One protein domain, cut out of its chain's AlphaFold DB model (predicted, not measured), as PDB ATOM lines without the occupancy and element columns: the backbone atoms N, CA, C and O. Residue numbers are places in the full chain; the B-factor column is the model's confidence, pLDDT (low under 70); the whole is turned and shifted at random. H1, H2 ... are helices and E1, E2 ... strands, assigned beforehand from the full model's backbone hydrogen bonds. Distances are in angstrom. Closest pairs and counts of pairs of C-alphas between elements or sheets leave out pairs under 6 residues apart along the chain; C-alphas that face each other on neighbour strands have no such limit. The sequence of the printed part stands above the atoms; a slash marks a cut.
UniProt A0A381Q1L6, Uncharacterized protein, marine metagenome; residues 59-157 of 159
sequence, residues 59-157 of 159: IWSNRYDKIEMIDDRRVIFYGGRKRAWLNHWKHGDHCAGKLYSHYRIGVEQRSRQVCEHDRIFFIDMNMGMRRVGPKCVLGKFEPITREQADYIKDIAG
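What this domain is: This is residues 59 to 157 of the 159 residues of an uncharacterized protein of marine metagenome (UniProt A0A381Q1L6). Two strongly twisted antiparallel sheets stand beside each other, a larger one of four strands and a smaller one of three, with their edge strands E1 and E4 coming close; the single helix H1 covers the face of the larger sheet that is turned away from the smaller one. The short strand E5 and the first printed residues, 59 to 60, pair at the side of the domain away from H1, and a long link without a named element, residues 89 to 102, joins E3 of the larger sheet to E4 of the smaller. The 99 printed residues hold eight named strands and one named helix, E1 to E8 and then H1, with strand orders E1 - E2 - E3 - E8 and E4 - E6 - E7. The class is mostly strand, and the whole is compact, with a radius of gyration of the C-alphas of 12.9 A and a rounded outline of 34 by 32 by 27 A.

Where its parts are: Start with the larger sheet and find C-alpha 64 at (33.934, -3.048, -1.533), where E1 begins; it runs over residues 64 to 69, 14.2 A long. E2, residues 74 to 79, measures 16.3 A, and E3, residues 83 to 88, measures 17.1 A. The last strand of this sheet, E8, comes much later, at residues 141 to 145, and is 12.6 A long. Directly after it look for H1, residues 146 to 155, which runs 14.4 A to C-alpha 155 at (41.595, -23.888, -1.110). In the smaller sheet you find E4 at residues 103 to 108, 15.7 A, E6 at residues 119 to 124, 16.5 A, and E7 at residues 130 to 137, 19.2 A. E7 begins at C-alpha 130, (25.420, -6.989, -22.151), and bends by 70 degrees at residue 133. Between E4 and E6 lies E5, residues 113 to 115, 6.2 A long.

How they stand to each other: Begin with E1, E2 and E3, a meander, each strand the antiparallel neighbour of the one before; E1 and E2 form a hairpin, and so do E2 and E3. Look between E1 and E2 for N 68 and O 76, 2.9 A apart, and between E2 and E3 for N 77 and O 85, 2.9 A, both within hydrogen-bond range. E8 is antiparallel to E3, with N 86 and O 142 at 2.8 A. H1 is on this sheet, giving two layers, a helix on one face of a sheet. Its height over the sheet is 9.4 A; it lies over E2 and E3 and runs along the strands, at 22 degrees to E3 on the local plane. Its closest C-alphas to E3 are those of Arg 83 and Arg 146, 5.2 A apart. Every O i to N i+4 pair in H1 is within hydrogen-bond range. Crossing to the smaller sheet, the closest C-alphas of E1 and E4 are those of Ile 67 and Ile 105, 6.5 A apart. E4 and E6 are antiparallel, with N 106 and O 121 at 2.8 A; E6 and E7 form a hairpin, with N 120 and O 136 at 2.9 A. E5 pairs with no named strand, but its residues 113 to 114 pair, antiparallel, with residues 59 to 60. H1 is apart from E4, E5, E6 and E7.

The domain as a whole: The two C-alphas farthest apart are those of Met 127 and Thr 145, 34.8 A. The printed part has no cut, and the one long link, from E3 to E4, has 14 residues; the other links are tight. The mean pLDDT of the printed part is 87.7; look for values under 70 at residues 92 to 93, 96 to 98 and 134.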
ATOM      1  N   ILE A  59      25.668  -4.397   3.228       93.69
ATOM      2  CA  ILE A  59      26.962  -3.709   3.195       93.69
ATOM      3  C   ILE A  59      26.879  -2.493   2.269       93.69
ATOM      4  O   ILE A  59      26.167  -2.509   1.268       93.69
ATOM      5  N   TRP A  60      27.584  -1.412   2.592       92.56
ATOM      6  CA  TRP A  60      27.599  -0.224   1.736       92.56
ATOM      7  C   TRP A  60      28.393  -0.474   0.451       92.56
ATOM      8  O   TRP A  60      29.507  -0.990   0.504       92.56
ATOM      9  N   SER A  61      27.863  -0.048  -0.698       91.94
ATOM     10  CA  SER A  61      28.485  -0.306  -2.007       91.94
ATOM     11  C   SER A  61      29.833   0.387  -2.206       91.94
ATOM     12  O   SER A  61      30.577   0.018  -3.100       91.94
ATOM     13  N   ASN A  62      30.167   1.383  -1.381       89.62
ATOM     14  CA  ASN A  62      31.477   2.040  -1.376       89.62
ATOM     15  C   ASN A  62      32.506   1.353  -0.455       89.62
ATOM     16  O   ASN A  62      33.616   1.858  -0.305       89.62
ATOM     17  N   ARG A  63      32.135   0.260   0.223       90.19
ATOM     18  CA  ARG A  63      33.017  -0.472   1.149       90.19
ATOM     19  C   ARG A  63      33.732  -1.642   0.490       90.19
ATOM     20  O   ARG A  63      34.683  -2.143   1.086       90.19
ATOM     21  N   TYR A  64      33.299  -2.034  -0.705       93.38
ATOM     22  CA  TYR A  64      33.934  -3.048  -1.533       93.38
ATOM     23  C   TYR A  64      34.243  -2.492  -2.923       93.38
ATOM     24  O   TYR A  64      33.558  -1.590  -3.405       93.38
ATOM     25  N   ASP A  65      35.280  -3.025  -3.557       92.19
ATOM     26  CA  ASP A  65      35.731  -2.619  -4.893       92.19
ATOM     27  C   ASP A  65      35.828  -3.796  -5.874       92.19
ATOM     28  O   ASP A  65      35.815  -3.599  -7.091       92.19
ATOM     29  N   LYS A  66      35.857  -5.027  -5.358       92.25
ATOM     30  CA  LYS A  66      35.952  -6.246  -6.156       92.25
ATOM     31  C   LYS A  66      34.990  -7.306  -5.634       92.25
ATOM     32  O   LYS A  66      34.846  -7.508  -4.434       92.25
ATOM     33  N   ILE A  67      34.344  -8.000  -6.564       92.88
ATOM     34  CA  ILE A  67      33.486  -9.152  -6.287       92.88
ATOM     35  C   ILE A  67      34.075 -10.342  -7.033       92.88
ATOM     36  O   ILE A  67      34.392 -10.224  -8.219       92.88
ATOM     37  N   GLU A  68      34.219 -11.471  -6.355       90.50
ATOM     38  CA  GLU A  68      34.779 -12.685  -6.936       90.50
ATOM     39  C   GLU A  68      33.959 -13.900  -6.524       90.50
ATOM     40  O   GLU A  68      33.692 -14.109  -5.341       90.50
ATOM     41  N   MET A  69      33.540 -14.696  -7.506       89.12
ATOM     42  CA  MET A  69      32.930 -15.992  -7.228       89.12
ATOM     43  C   MET A  69      34.015 -16.991  -6.866       89.12
ATOM     44  O   MET A  69      35.014 -17.102  -7.573       89.12
ATOM     45  N   ILE A  70      33.785 -17.712  -5.776       88.19
ATOM     46  CA  ILE A  70      34.689 -18.759  -5.299       88.19
ATOM     47  C   ILE A  70      34.251 -20.112  -5.856       88.19
ATOM     48  O   ILE A  70      35.057 -20.910  -6.315       88.19
ATOM     49  N   ASP A  71      32.948 -20.355  -5.860       85.31
ATOM     50  CA  ASP A  71      32.338 -21.550  -6.419       85.31
ATOM     51  C   ASP A  71      30.907 -21.217  -6.879       85.31
ATOM     52  O   ASP A  71      30.513 -20.050  -6.986       85.31
ATOM     53  N   ASP A  72      30.111 -22.239  -7.179       85.31
ATOM     54  CA  ASP A  72      28.708 -22.072  -7.549       85.31
ATOM     55  C   ASP A  72      27.808 -21.691  -6.358       85.31
ATOM     56  O   ASP A  72      26.632 -21.400  -6.553       85.31
ATOM     57  N   ARG A  73      28.327 -21.618  -5.130       86.94
ATOM     58  CA  ARG A  73      27.580 -21.391  -3.879       86.94
ATOM     59  C   ARG A  73      27.995 -20.135  -3.113       86.94
ATOM     60  O   ARG A  73      27.265 -19.704  -2.217       86.94
ATOM     61  N   ARG A  74      29.162 -19.579  -3.430       89.88
ATOM     62  CA  ARG A  74      29.841 -18.565  -2.625       89.88
ATOM     63  C   ARG A  74      30.433 -17.468  -3.486       89.88
ATOM     64  O   ARG A  74      31.018 -17.696  -4.547       89.88
ATOM     65  N   VAL A  75      30.353 -16.262  -2.952       92.75
ATOM     66  CA  VAL A  75      30.976 -15.074  -3.523       92.75
ATOM     67  C   VAL A  75      31.615 -14.260  -2.410       92.75
ATOM     68  O   VAL A  75      31.089 -14.187  -1.299       92.75
ATOM     69  N   ILE A  76      32.752 -13.645  -2.712       95.12
ATOM     70  CA  ILE A  76      33.446 -12.738  -1.807       95.12
ATOM     71  C   ILE A  76      33.363 -11.319  -2.354       95.12
ATOM     72  O   ILE A  76      33.620 -11.064  -3.532       95.12
ATOM     73  N   PHE A  77      33.034 -10.391  -1.463       96.06
ATOM     74  CA  PHE A  77      33.140  -8.956  -1.675       96.06
ATOM     75  C   PHE A  77      34.421  -8.478  -0.993       96.06
ATOM     76  O   PHE A  77      34.502  -8.463   0.233       96.06
ATOM     77  N   TYR A  78      35.427  -8.100  -1.772       95.19
ATOM     78  CA  TYR A  78      36.680  -7.562  -1.255       95.19
ATOM     79  C   TYR A  78      36.537  -6.068  -0.994       95.19
ATOM     80  O   TYR A  78      36.130  -5.300  -1.869       95.19
ATOM     81  N   GLY A  79      36.856  -5.676   0.233       91.12
ATOM     82  CA  GLY A  79      36.926  -4.299   0.687       91.12
ATOM     83  C   GLY A  79      38.335  -3.734   0.698       91.12
ATOM     84  O   GLY A  79      39.307  -4.356   0.270       91.12
ATOM     85  N   GLY A  80      38.444  -2.515   1.235       82.56
ATOM     86  CA  GLY A  80      39.738  -1.885   1.492       82.56
ATOM     87  C   GLY A  80      40.669  -2.774   2.332       82.56
ATOM     88  O   GLY A  80      40.216  -3.694   3.000       82.56
ATOM     89  N   ARG A  81      41.971  -2.456   2.315       76.81
ATOM     90  CA  ARG A  81      43.140  -3.282   2.708       76.81
ATOM     91  C   ARG A  81      42.930  -4.581   3.512       76.81
ATOM     92  O   ARG A  81      43.482  -5.578   3.074       76.81
ATOM     93  N   LYS A  82      42.198  -4.591   4.629       86.12
ATOM     94  CA  LYS A  82      42.071  -5.759   5.524       86.12
ATOM     95  C   LYS A  82      40.677  -6.394   5.594       86.12
ATOM     96  O   LYS A  82      40.467  -7.295   6.391       86.12
ATOM     97  N   ARG A  83      39.706  -5.928   4.804       90.19
ATOM     98  CA  ARG A  83      38.300  -6.332   4.958       90.19
ATOM     99  C   ARG A  83      37.766  -7.047   3.735       90.19
ATOM    100  O   ARG A  83      37.996  -6.608   2.610       90.19
ATOM    101  N   ALA A  84      36.983  -8.083   3.970       94.81
ATOM    102  CA  ALA A  84      36.166  -8.741   2.972       94.81
ATOM    103  C   ALA A  84      34.852  -9.224   3.607       94.81
ATOM    104  O   ALA A  84      34.667  -9.194   4.824       94.81
ATOM    105  N   TRP A  85      33.908  -9.634   2.767       96.12
ATOM    106  CA  TRP A  85      32.662 -10.250   3.206       96.12
ATOM    107  C   TRP A  85      32.386 -11.491   2.371       96.12
ATOM    108  O   TRP A  85      32.284 -11.401   1.144       96.12
ATOM    109  N   LEU A  86      32.237 -12.630   3.036       95.38
ATOM    110  CA  LEU A  86      31.749 -13.861   2.437       95.38
ATOM    111  C   LEU A  86      30.223 -13.808   2.356       95.38
ATOM    112  O   LEU A  86      29.542 -13.367   3.284       95.38
ATOM    113  N   ASN A  87      29.679 -14.243   1.228       94.56
ATOM    114  CA  ASN A  87      28.247 -14.334   1.018       94.56
ATOM    115  C   ASN A  87      27.891 -15.706   0.445       94.56
ATOM    116  O   ASN A  87      28.546 -16.208  -0.473       94.56
ATOM    117  N   HIS A  88      26.817 -16.272   0.981       92.12
ATOM    118  CA  HIS A  88      26.205 -17.507   0.512       92.12
ATOM    119  C   HIS A  88      24.875 -17.182  -0.162       92.12
ATOM    120  O   HIS A  88      24.109 -16.371   0.359       92.12
ATOM    121  N   TRP A  89      24.551 -17.834  -1.279       90.00
ATOM    122  CA  TRP A  89      23.256 -17.620  -1.933       90.00
ATOM    123  C   TRP A  89      22.093 -18.014  -1.004       90.00
ATOM    124  O   TRP A  89      22.105 -19.084  -0.391       90.00
ATOM    125  N   LYS A  90      21.058 -17.167  -0.902       84.56
ATOM    126  CA  LYS A  90      19.994 -17.263   0.127       84.56
ATOM    127  C   LYS A  90      19.210 -18.578   0.160       84.56
ATOM    128  O   LYS A  90      18.639 -18.912   1.195       84.56
ATOM    129  N   HIS A  91      19.147 -19.309  -0.945       74.44
ATOM    130  CA  HIS A  91      18.307 -20.504  -1.061       74.44
ATOM    131  C   HIS A  91      19.092 -21.816  -1.040       74.44
ATOM    132  O   HIS A  91      18.513 -22.868  -1.282       74.44
ATOM    133  N   GLY A  92      20.406 -21.777  -0.789       61.69
ATOM    134  CA  GLY A  92      21.264 -22.948  -1.011       61.69
ATOM    135  C   GLY A  92      21.340 -23.362  -2.489       61.69
ATOM    136  O   GLY A  92      21.995 -24.350  -2.814       61.69
ATOM    137  N   ASP A  93      20.692 -22.593  -3.368       61.38
ATOM    138  CA  ASP A  93      20.755 -22.727  -4.810       61.38
ATOM    139  C   ASP A  93      22.176 -22.494  -5.290       61.38
ATOM    140  O   ASP A  93      22.953 -21.727  -4.719       61.38
ATOM    141  N   HIS A  94      22.496 -23.153  -6.391       71.81
ATOM    142  CA  HIS A  94      23.754 -22.964  -7.067       71.81
ATOM    143  C   HIS A  94      23.536 -21.807  -8.039       71.81
ATOM    144  O   HIS A  94      22.597 -21.819  -8.844       71.81
ATOM    145  N   CYS A  95      24.388 -20.793  -7.989       76.69
ATOM    146  CA  CYS A  95      24.467 -19.807  -9.044       76.69
ATOM    147  C   CYS A  95      24.931 -20.530 -10.311       76.69
ATOM    148  O   CYS A  95      26.121 -20.748 -10.511       76.69
ATOM    149  N   ALA A  96      23.984 -20.930 -11.164       64.31
ATOM    150  CA  ALA A  96      24.224 -21.770 -12.344       64.31
ATOM    151  C   ALA A  96      25.103 -21.108 -13.433       64.31
ATOM    152  O   ALA A  96      25.211 -21.614 -14.551       64.31
ATOM    153  N   GLY A  97      25.704 -19.953 -13.144       65.44
ATOM    154  CA  GLY A  97      26.626 -19.263 -14.028       65.44
ATOM    155  C   GLY A  97      28.055 -19.738 -13.807       65.44
ATOM    156  O   GLY A  97      28.582 -19.650 -12.703       65.44
ATOM    157  N   LYS A  98      28.712 -20.180 -14.881       69.06
ATOM    158  CA  LYS A  98      30.175 -20.250 -14.914       69.06
ATOM    159  C   LYS A  98      30.719 -18.852 -15.193       69.06
ATOM    160  O   LYS A  98      30.304 -18.215 -16.163       69.06
ATOM    161  N   LEU A  99      31.649 -18.390 -14.363       74.62
ATOM    162  CA  LEU A  99      32.351 -17.138 -14.611       74.62
ATOM    163  C   LEU A  99      33.458 -17.387 -15.643       74.62
ATOM    164  O   LEU A  99      34.478 -18.000 -15.343       74.62
ATOM    165  N   TYR A 100      33.243 -16.936 -16.878       81.44
ATOM    166  CA  TYR A 100      34.297 -16.913 -17.892       81.44
ATOM    167  C   TYR A 100      35.205 -15.694 -17.690       81.44
ATOM    168  O   TYR A 100      34.785 -14.683 -17.131       81.44
ATOM    169  N   SER A 101      36.436 -15.746 -18.206       83.38
ATOM    170  CA  SER A 101      37.436 -14.671 -18.045       83.38
ATOM    171  C   SER A 101      36.989 -13.298 -18.563       83.38
ATOM    172  O   SER A 101      37.419 -12.266 -18.055       83.38
ATOM    173  N   HIS A 102      36.114 -13.274 -19.569       86.25
ATOM    174  CA  HIS A 102      35.558 -12.056 -20.157       86.25
ATOM    175  C   HIS A 102      34.283 -11.576 -19.451       86.25
ATOM    176  O   HIS A 102      33.699 -10.579 -19.869       86.25
ATOM    177  N   TYR A 103      33.825 -12.262 -18.403       88.12
ATOM    178  CA  TYR A 103      32.674 -11.835 -17.616       88.12
ATOM    179  C   TYR A 103      33.108 -10.985 -16.426       88.12
ATOM    180  O   TYR A 103      34.138 -11.216 -15.797       88.12
ATOM    181  N   ARG A 104      32.284  -9.992 -16.095       88.31
ATOM    182  CA  ARG A 104      32.377  -9.220 -14.851       88.31
ATOM    183  C   ARG A 104      31.102  -9.390 -14.041       88.31
ATOM    184  O   ARG A 104      30.037  -9.611 -14.608       88.31
ATOM    185  N   ILE A 105      31.206  -9.277 -12.722       89.94
ATOM    186  CA  ILE A 105      30.055  -9.370 -11.824       89.94
ATOM    187  C   ILE A 105      29.500  -7.963 -11.592       89.94
ATOM    188  O   ILE A 105      30.231  -7.057 -11.199       89.94
ATOM    189  N   GLY A 106      28.207  -7.790 -11.846       89.75
ATOM    190  CA  GLY A 106      27.434  -6.609 -11.478       89.75
ATOM    191  C   GLY A 106      26.429  -6.930 -10.375       89.75
ATOM    192  O   GLY A 106      26.029  -8.081 -10.204       89.75
ATOM    193  N   VAL A 107      25.998  -5.901  -9.642       91.62
ATOM    194  CA  VAL A 107      24.992  -6.023  -8.578       91.62
ATOM    195  C   VAL A 107      23.748  -5.217  -8.941       91.62
ATOM    196  O   VAL A 107      23.816  -4.027  -9.244       91.62
ATOM    197  N   GLU A 108      22.593  -5.874  -8.937       90.50
ATOM    198  CA  GLU A 108      21.270  -5.267  -9.054       90.50
ATOM    199  C   GLU A 108      20.783  -4.911  -7.644       90.50
ATOM    200  O   GLU A 108      20.091  -5.691  -6.993       90.50
ATOM    201  N   GLN A 109      21.180  -3.725  -7.184       89.56
ATOM    202  CA  GLN A 109      20.790  -3.139  -5.901       89.56
ATOM    203  C   GLN A 109      19.783  -2.000  -6.105       89.56
ATOM    204  O   GLN A 109      19.818  -1.294  -7.116       89.56
ATOM    205  N   ARG A 110      18.895  -1.786  -5.129       84.00
ATOM    206  CA  ARG A 110      17.928  -0.665  -5.141       84.00
ATOM    207  C   ARG A 110      18.376   0.550  -4.327       84.00
ATOM    208  O   ARG A 110      17.707   1.578  -4.352       84.00
ATOM    209  N   SER A 111      19.473   0.430  -3.584       88.81
ATOM    210  CA  SER A 111      19.948   1.452  -2.650       88.81
ATOM    211  C   SER A 111      21.458   1.692  -2.795       88.81
ATOM    212  O   SER A 111      22.088   1.195  -3.728       88.81
ATOM    213  N   ARG A 112      22.051   2.470  -1.879       91.06
ATOM    214  CA  ARG A 112      23.516   2.635  -1.754       91.06
ATOM    215  C   ARG A 112      24.192   1.484  -0.997       91.06
ATOM    216  O   ARG A 112      25.389   1.542  -0.717       91.06
ATOM    217  N   GLN A 113      23.410   0.486  -0.618       94.25
ATOM    218  CA  GLN A 113      23.847  -0.733   0.029       94.25
ATOM    219  C   GLN A 113      23.451  -1.925  -0.835       94.25
ATOM    220  O   GLN A 113      22.418  -1.890  -1.510       94.25
ATOM    221  N   VAL A 114      24.265  -2.972  -0.756       94.94
ATOM    222  CA  VAL A 114      23.927  -4.314  -1.215       94.94
ATOM    223  C   VAL A 114      23.398  -5.092  -0.028       94.94
ATOM    224  O   VAL A 114      24.060  -5.160   1.005       94.94
ATOM    225  N   CYS A 115      22.224  -5.682  -0.173       94.25
ATOM    226  CA  CYS A 115      21.543  -6.430   0.868       94.25
ATOM    227  C   CYS A 115      21.373  -7.908   0.509       94.25
ATOM    228  O   CYS A 115      21.449  -8.315  -0.646       94.25
ATOM    229  N   GLU A 116      21.046  -8.710   1.516       93.12
ATOM    230  CA  GLU A 116      20.863 -10.163   1.442       93.12
ATOM    231  C   GLU A 116      19.762 -10.671   0.505       93.12
ATOM    232  O   GLU A 116      19.490 -11.863   0.481       93.12
ATOM    233  N   HIS A 117      19.034  -9.802  -0.192       91.81
ATOM    234  CA  HIS A 117      18.013 -10.177  -1.181       91.81
ATOM    235  C   HIS A 117      18.252  -9.494  -2.533       91.81
ATOM    236  O   HIS A 117      17.446  -9.649  -3.455       91.81
ATOM    237  N   ASP A 118      19.342  -8.730  -2.647       93.06
ATOM    238  CA  ASP A 118      19.784  -8.186  -3.918       93.06
ATOM    239  C   ASP A 118      20.350  -9.307  -4.791       93.06
ATOM    240  O   ASP A 118      20.613 -10.429  -4.344       93.06
ATOM    241  N   ARG A 119      20.485  -9.012  -6.081       90.25
ATOM    242  CA  ARG A 119      20.873 -10.007  -7.080       90.25
ATOM    243  C   ARG A 119      22.179  -9.622  -7.726       90.25
ATOM    244  O   ARG A 119      22.383  -8.453  -8.036       90.25
ATOM    245  N   ILE A 120      23.019 -10.603  -8.014       89.88
ATOM    246  CA  ILE A 120      24.140 -10.408  -8.931       89.88
ATOM    247  C   ILE A 120      23.756 -10.836 -10.349       89.88
ATOM    248  O   ILE A 120      22.863 -11.662 -10.552       89.88
ATOM    249  N   PHE A 121      24.430 -10.254 -11.332       88.44
ATOM    250  CA  PHE A 121      24.338 -10.624 -12.741       88.44
ATOM    251  C   PHE A 121      25.726 -10.581 -13.376       88.44
ATOM    252  O   PHE A 121      26.618  -9.890 -12.881       88.44
ATOM    253  N   PHE A 122      25.906 -11.279 -14.496       88.38
ATOM    254  CA  PHE A 122      27.154 -11.223 -15.247       88.38
ATOM    255  C   PHE A 122      27.064 -10.186 -16.361       88.38
ATOM    256  O   PHE A 122      26.002  -9.947 -16.935       88.38
ATOM    257  N   ILE A 123      28.189  -9.553 -16.656       89.19
ATOM    258  CA  ILE A 123      28.364  -8.591 -17.737       89.19
ATOM    259  C   ILE A 123      29.360  -9.205 -18.709       89.19
ATOM    260  O   ILE A 123      30.513  -9.427 -18.342       89.19
ATOM    261  N   ASP A 124      28.910  -9.474 -19.930       90.12
ATOM    262  CA  ASP A 124      29.763  -9.968 -21.005       90.12
ATOM    263  C   ASP A 124      30.541  -8.803 -21.627       90.12
ATOM    264  O   ASP A 124      29.967  -7.942 -22.302       90.12
ATOM    265  N   MET A 125      31.855  -8.770 -21.399       89.81
ATOM    266  CA  MET A 125      32.714  -7.704 -21.912       89.81
ATOM    267  C   MET A 125      32.969  -7.814 -23.424       89.81
ATOM    268  O   MET A 125      33.293  -6.806 -24.047       89.81
ATOM    269  N   ASN A 126      32.773  -8.989 -24.031       91.56
ATOM    270  CA  ASN A 126      32.953  -9.215 -25.468       91.56
ATOM    271  C   ASN A 126      31.688  -8.883 -26.273       91.56
ATOM    272  O   ASN A 126      31.779  -8.521 -27.444       91.56
ATOM    273  N   MET A 127      30.506  -8.959 -25.655       87.69
ATOM    274  CA  MET A 127      29.221  -8.607 -26.275       87.69
ATOM    275  C   MET A 127      28.733  -7.204 -25.876       87.69
ATOM    276  O   MET A 127      27.548  -7.004 -25.601       87.69
ATOM    277  N   GLY A 128      29.637  -6.223 -25.813       88.00
ATOM    278  CA  GLY A 128      29.270  -4.822 -25.574       88.00
ATOM    279  C   GLY A 128      28.664  -4.558 -24.190       88.00
ATOM    280  O   GLY A 128      27.719  -3.783 -24.075       88.00
ATOM    281  N   MET A 129      29.183  -5.211 -23.142       87.38
ATOM    282  CA  MET A 129      28.724  -5.064 -21.750       87.38
ATOM    283  C   MET A 129      27.263  -5.490 -21.525       87.38
ATOM    284  O   MET A 129      26.564  -4.970 -20.647       87.38
ATOM    285  N   ARG A 130      26.773  -6.453 -22.311       87.88
ATOM    286  CA  ARG A 130      25.420  -6.989 -22.151       87.88
ATOM    287  C   ARG A 130      25.307  -7.771 -20.840       87.88
ATOM    288  O   ARG A 130      26.177  -8.568 -20.499       87.88
ATOM    289  N   ARG A 131      24.195  -7.579 -20.120       88.25
ATOM    290  CA  ARG A 131      23.865  -8.395 -18.942       88.25
ATOM    291  C   ARG A 131      23.469  -9.804 -19.384       88.25
ATOM    292  O   ARG A 131      22.576  -9.948 -20.222       88.25
ATOM    293  N   VAL A 132      24.112 -10.819 -18.819       83.00
ATOM    294  CA  VAL A 132      23.949 -12.234 -19.174       83.00
ATOM    295  C   VAL A 132      23.883 -13.124 -17.928       83.00
ATOM    296  O   VAL A 132      24.278 -12.727 -16.832       83.00
ATOM    297  N   GLY A 133      23.390 -14.349 -18.122       71.56
ATOM    298  CA  GLY A 133      23.397 -15.408 -17.114       71.56
ATOM    299  C   GLY A 133      22.274 -15.340 -16.066       71.56
ATOM    300  O   GLY A 133      21.431 -14.437 -16.091       71.56
ATOM    301  N   PRO A 134      22.222 -16.345 -15.171       69.38
ATOM    302  CA  PRO A 134      21.212 -16.436 -14.124       69.38
ATOM    303  C   PRO A 134      21.375 -15.311 -13.097       69.38
ATOM    304  O   PRO A 134      22.483 -14.854 -12.820       69.38
ATOM    305  N   LYS A 135      20.254 -14.871 -12.514       77.12
ATOM    306  CA  LYS A 135      20.264 -13.885 -11.431       77.12
ATOM    307  C   LYS A 135      20.398 -14.599 -10.092       77.12
ATOM    308  O   LYS A 135      19.433 -15.194  -9.621       77.12
ATOM    309  N   CYS A 136      21.571 -14.520  -9.482       86.25
ATOM    310  CA  CYS A 136      21.849 -15.200  -8.220       86.25
ATOM    311  C   CYS A 136      21.490 -14.271  -7.060       86.25
ATOM    312  O   CYS A 136      21.946 -13.127  -7.011       86.25
ATOM    313  N   VAL A 137      20.603 -14.734  -6.179       90.62
ATOM    314  CA  VAL A 137      20.137 -13.963  -5.021       90.62
ATOM    315  C   VAL A 137      21.168 -14.113  -3.911       90.62
ATOM    316  O   VAL A 137      21.468 -15.232  -3.491       90.62
ATOM    317  N   LEU A 138      21.704 -12.986  -3.449       92.88
ATOM    318  CA  LEU A 138      22.637 -12.932  -2.323       92.88
ATOM    319  C   LEU A 138      21.979 -13.462  -1.050       92.88
ATOM    320  O   LEU A 138      20.767 -13.625  -1.012       92.88
ATOM    321  N   GLY A 139      22.769 -13.733  -0.020       93.75
ATOM    322  CA  GLY A 139      22.322 -13.986   1.346       93.75
ATOM    323  C   GLY A 139      22.989 -13.020   2.316       93.75
ATOM    324  O   GLY A 139      23.339 -11.897   1.953       93.75
ATOM    325  N   LYS A 140      23.160 -13.424   3.571       93.81
ATOM    326  CA  LYS A 140      23.815 -12.563   4.559       93.81
ATOM    327  C   LYS A 140      25.320 -12.448   4.307       93.81
ATOM    328  O   LYS A 140      25.918 -13.305   3.666       93.81
ATOM    329  N   PHE A 141      25.906 -11.372   4.823       94.94
ATOM    330  CA  PHE A 141      27.322 -11.052   4.691       94.94
ATOM    331  C   PHE A 141      28.059 -11.397   5.975       94.94
ATOM    332  O   PHE A 141      27.840 -10.768   7.011       94.94
ATOM    333  N   GLU A 142      28.944 -12.374   5.890       94.69
ATOM    334  CA  GLU A 142      29.857 -12.752   6.960       94.69
ATOM    335  C   GLU A 142      31.144 -11.943   6.784       94.69
ATOM    336  O   GLU A 142      31.831 -12.116   5.773       94.69
ATOM    337  N   PRO A 143      31.448 -10.988   7.678       93.12
ATOM    338  CA  PRO A 143      32.704 -10.261   7.599       93.12
ATOM    339  C   PRO A 143      33.861 -11.222   7.868       93.12
ATOM    340  O   PRO A 143      33.813 -12.028   8.792       93.12
ATOM    341  N   ILE A 144      34.879 -11.123   7.025       92.50
ATOM    342  CA  ILE A 144      36.112 -11.900   7.097       92.50
ATOM    343  C   ILE A 144      37.290 -10.968   6.815       92.50
ATOM    344  O   ILE A 144      37.135  -9.907   6.193       92.50
ATOM    345  N   THR A 145      38.486 -11.361   7.233       91.62
ATOM    346  CA  THR A 145      39.696 -10.642   6.843       91.62
ATOM    347  C   THR A 145      40.024 -10.902   5.376       91.62
ATOM    348  O   THR A 145      39.544 -11.856   4.747       91.62
ATOM    349  N   ARG A 146      40.857 -10.042   4.792       90.69
ATOM    350  CA  ARG A 146      41.321 -10.258   3.418       90.69
ATOM    351  C   ARG A 146      42.186 -11.514   3.313       90.69
ATOM    352  O   ARG A 146      42.070 -12.252   2.344       90.69
ATOM    353  N   GLU A 147      42.991 -11.780   4.331       91.12
ATOM    354  CA  GLU A 147      43.839 -12.963   4.426       91.12
ATOM    355  C   GLU A 147      42.991 -14.244   4.456       91.12
ATOM    356  O   GLU A 147      43.305 -15.214   3.769       91.12
ATOM    357  N   GLN A 148      41.867 -14.231   5.181       91.44
ATOM    358  CA  GLN A 148      40.897 -15.327   5.164       91.44
ATOM    359  C   GLN A 148      40.254 -15.500   3.789       91.44
ATOM    360  O   GLN A 148      40.099 -16.628   3.328       91.44
ATOM    361  N   ALA A 149      39.895 -14.403   3.117       92.62
ATOM    362  CA  ALA A 149      39.335 -14.458   1.770       92.62
ATOM    363  C   ALA A 149      40.315 -15.074   0.761       92.62
ATOM    364  O   ALA A 149      39.930 -15.952  -0.012       92.62
ATOM    365  N   ASP A 150      41.581 -14.658   0.810       91.19
ATOM    366  CA  ASP A 150      42.638 -15.178  -0.058       91.19
ATOM    367  C   ASP A 150      42.915 -16.666   0.241       91.19
ATOM    368  O   ASP A 150      43.044 -17.464  -0.687       91.19
ATOM    369  N   TYR A 151      42.898 -17.076   1.517       91.88
ATOM    370  CA  TYR A 151      42.995 -18.488   1.902       91.88
ATOM    371  C   TYR A 151      41.804 -19.317   1.395       91.88
ATOM    372  O   TYR A 151      42.000 -20.385   0.817       91.88
ATOM    373  N   ILE A 152      40.568 -18.818   1.544       91.69
ATOM    374  CA  ILE A 152      39.348 -19.460   1.014       91.69
ATOM    375  C   ILE A 152      39.436 -19.628  -0.509       91.69
ATOM    376  O   ILE A 152      38.989 -20.635  -1.062       91.69
ATOM    377  N   LYS A 153      40.007 -18.641  -1.196       89.06
ATOM    378  CA  LYS A 153      40.191 -18.671  -2.641       89.06
ATOM    379  C   LYS A 153      41.203 -19.744  -3.062       89.06
ATOM    380  O   LYS A 153      40.925 -20.497  -3.998       89.06
ATOM    381  N   ASP A 154      42.328 -19.838  -2.356       89.62
ATOM    382  CA  ASP A 154      43.382 -20.823  -2.627       89.62
ATOM    383  C   ASP A 154      42.869 -22.261  -2.458       89.62
ATOM    384  O   ASP A 154      42.980 -23.072  -3.380       89.62
ATOM    385  N   ILE A 155      42.178 -22.554  -1.346       90.19
ATOM    386  CA  ILE A 155      41.595 -23.888  -1.110       90.19
ATOM    387  C   ILE A 155      40.517 -24.260  -2.140       90.19
ATOM    388  O   ILE A 155      40.324 -25.439  -2.428       90.19
ATOM    389  N   ALA A 156      39.811 -23.271  -2.701       85.25
ATOM    390  CA  ALA A 156      38.789 -23.480  -3.726       85.25
ATOM    391  C   ALA A 156      39.375 -23.625  -5.143       85.25
ATOM    392  O   ALA A 156      38.646 -23.957  -6.079       85.25
ATOM    393  N   GLY A 157      40.678 -23.384  -5.324       82.75
ATOM    394  CA  GLY A 157      41.348 -23.484  -6.619       82.75
ATOM    395  C   GLY A 157      40.985 -22.368  -7.605       82.75
ATOM    396  O   GLY A 157      41.178 -22.531  -8.812       82.75
TER     397      GLY A 157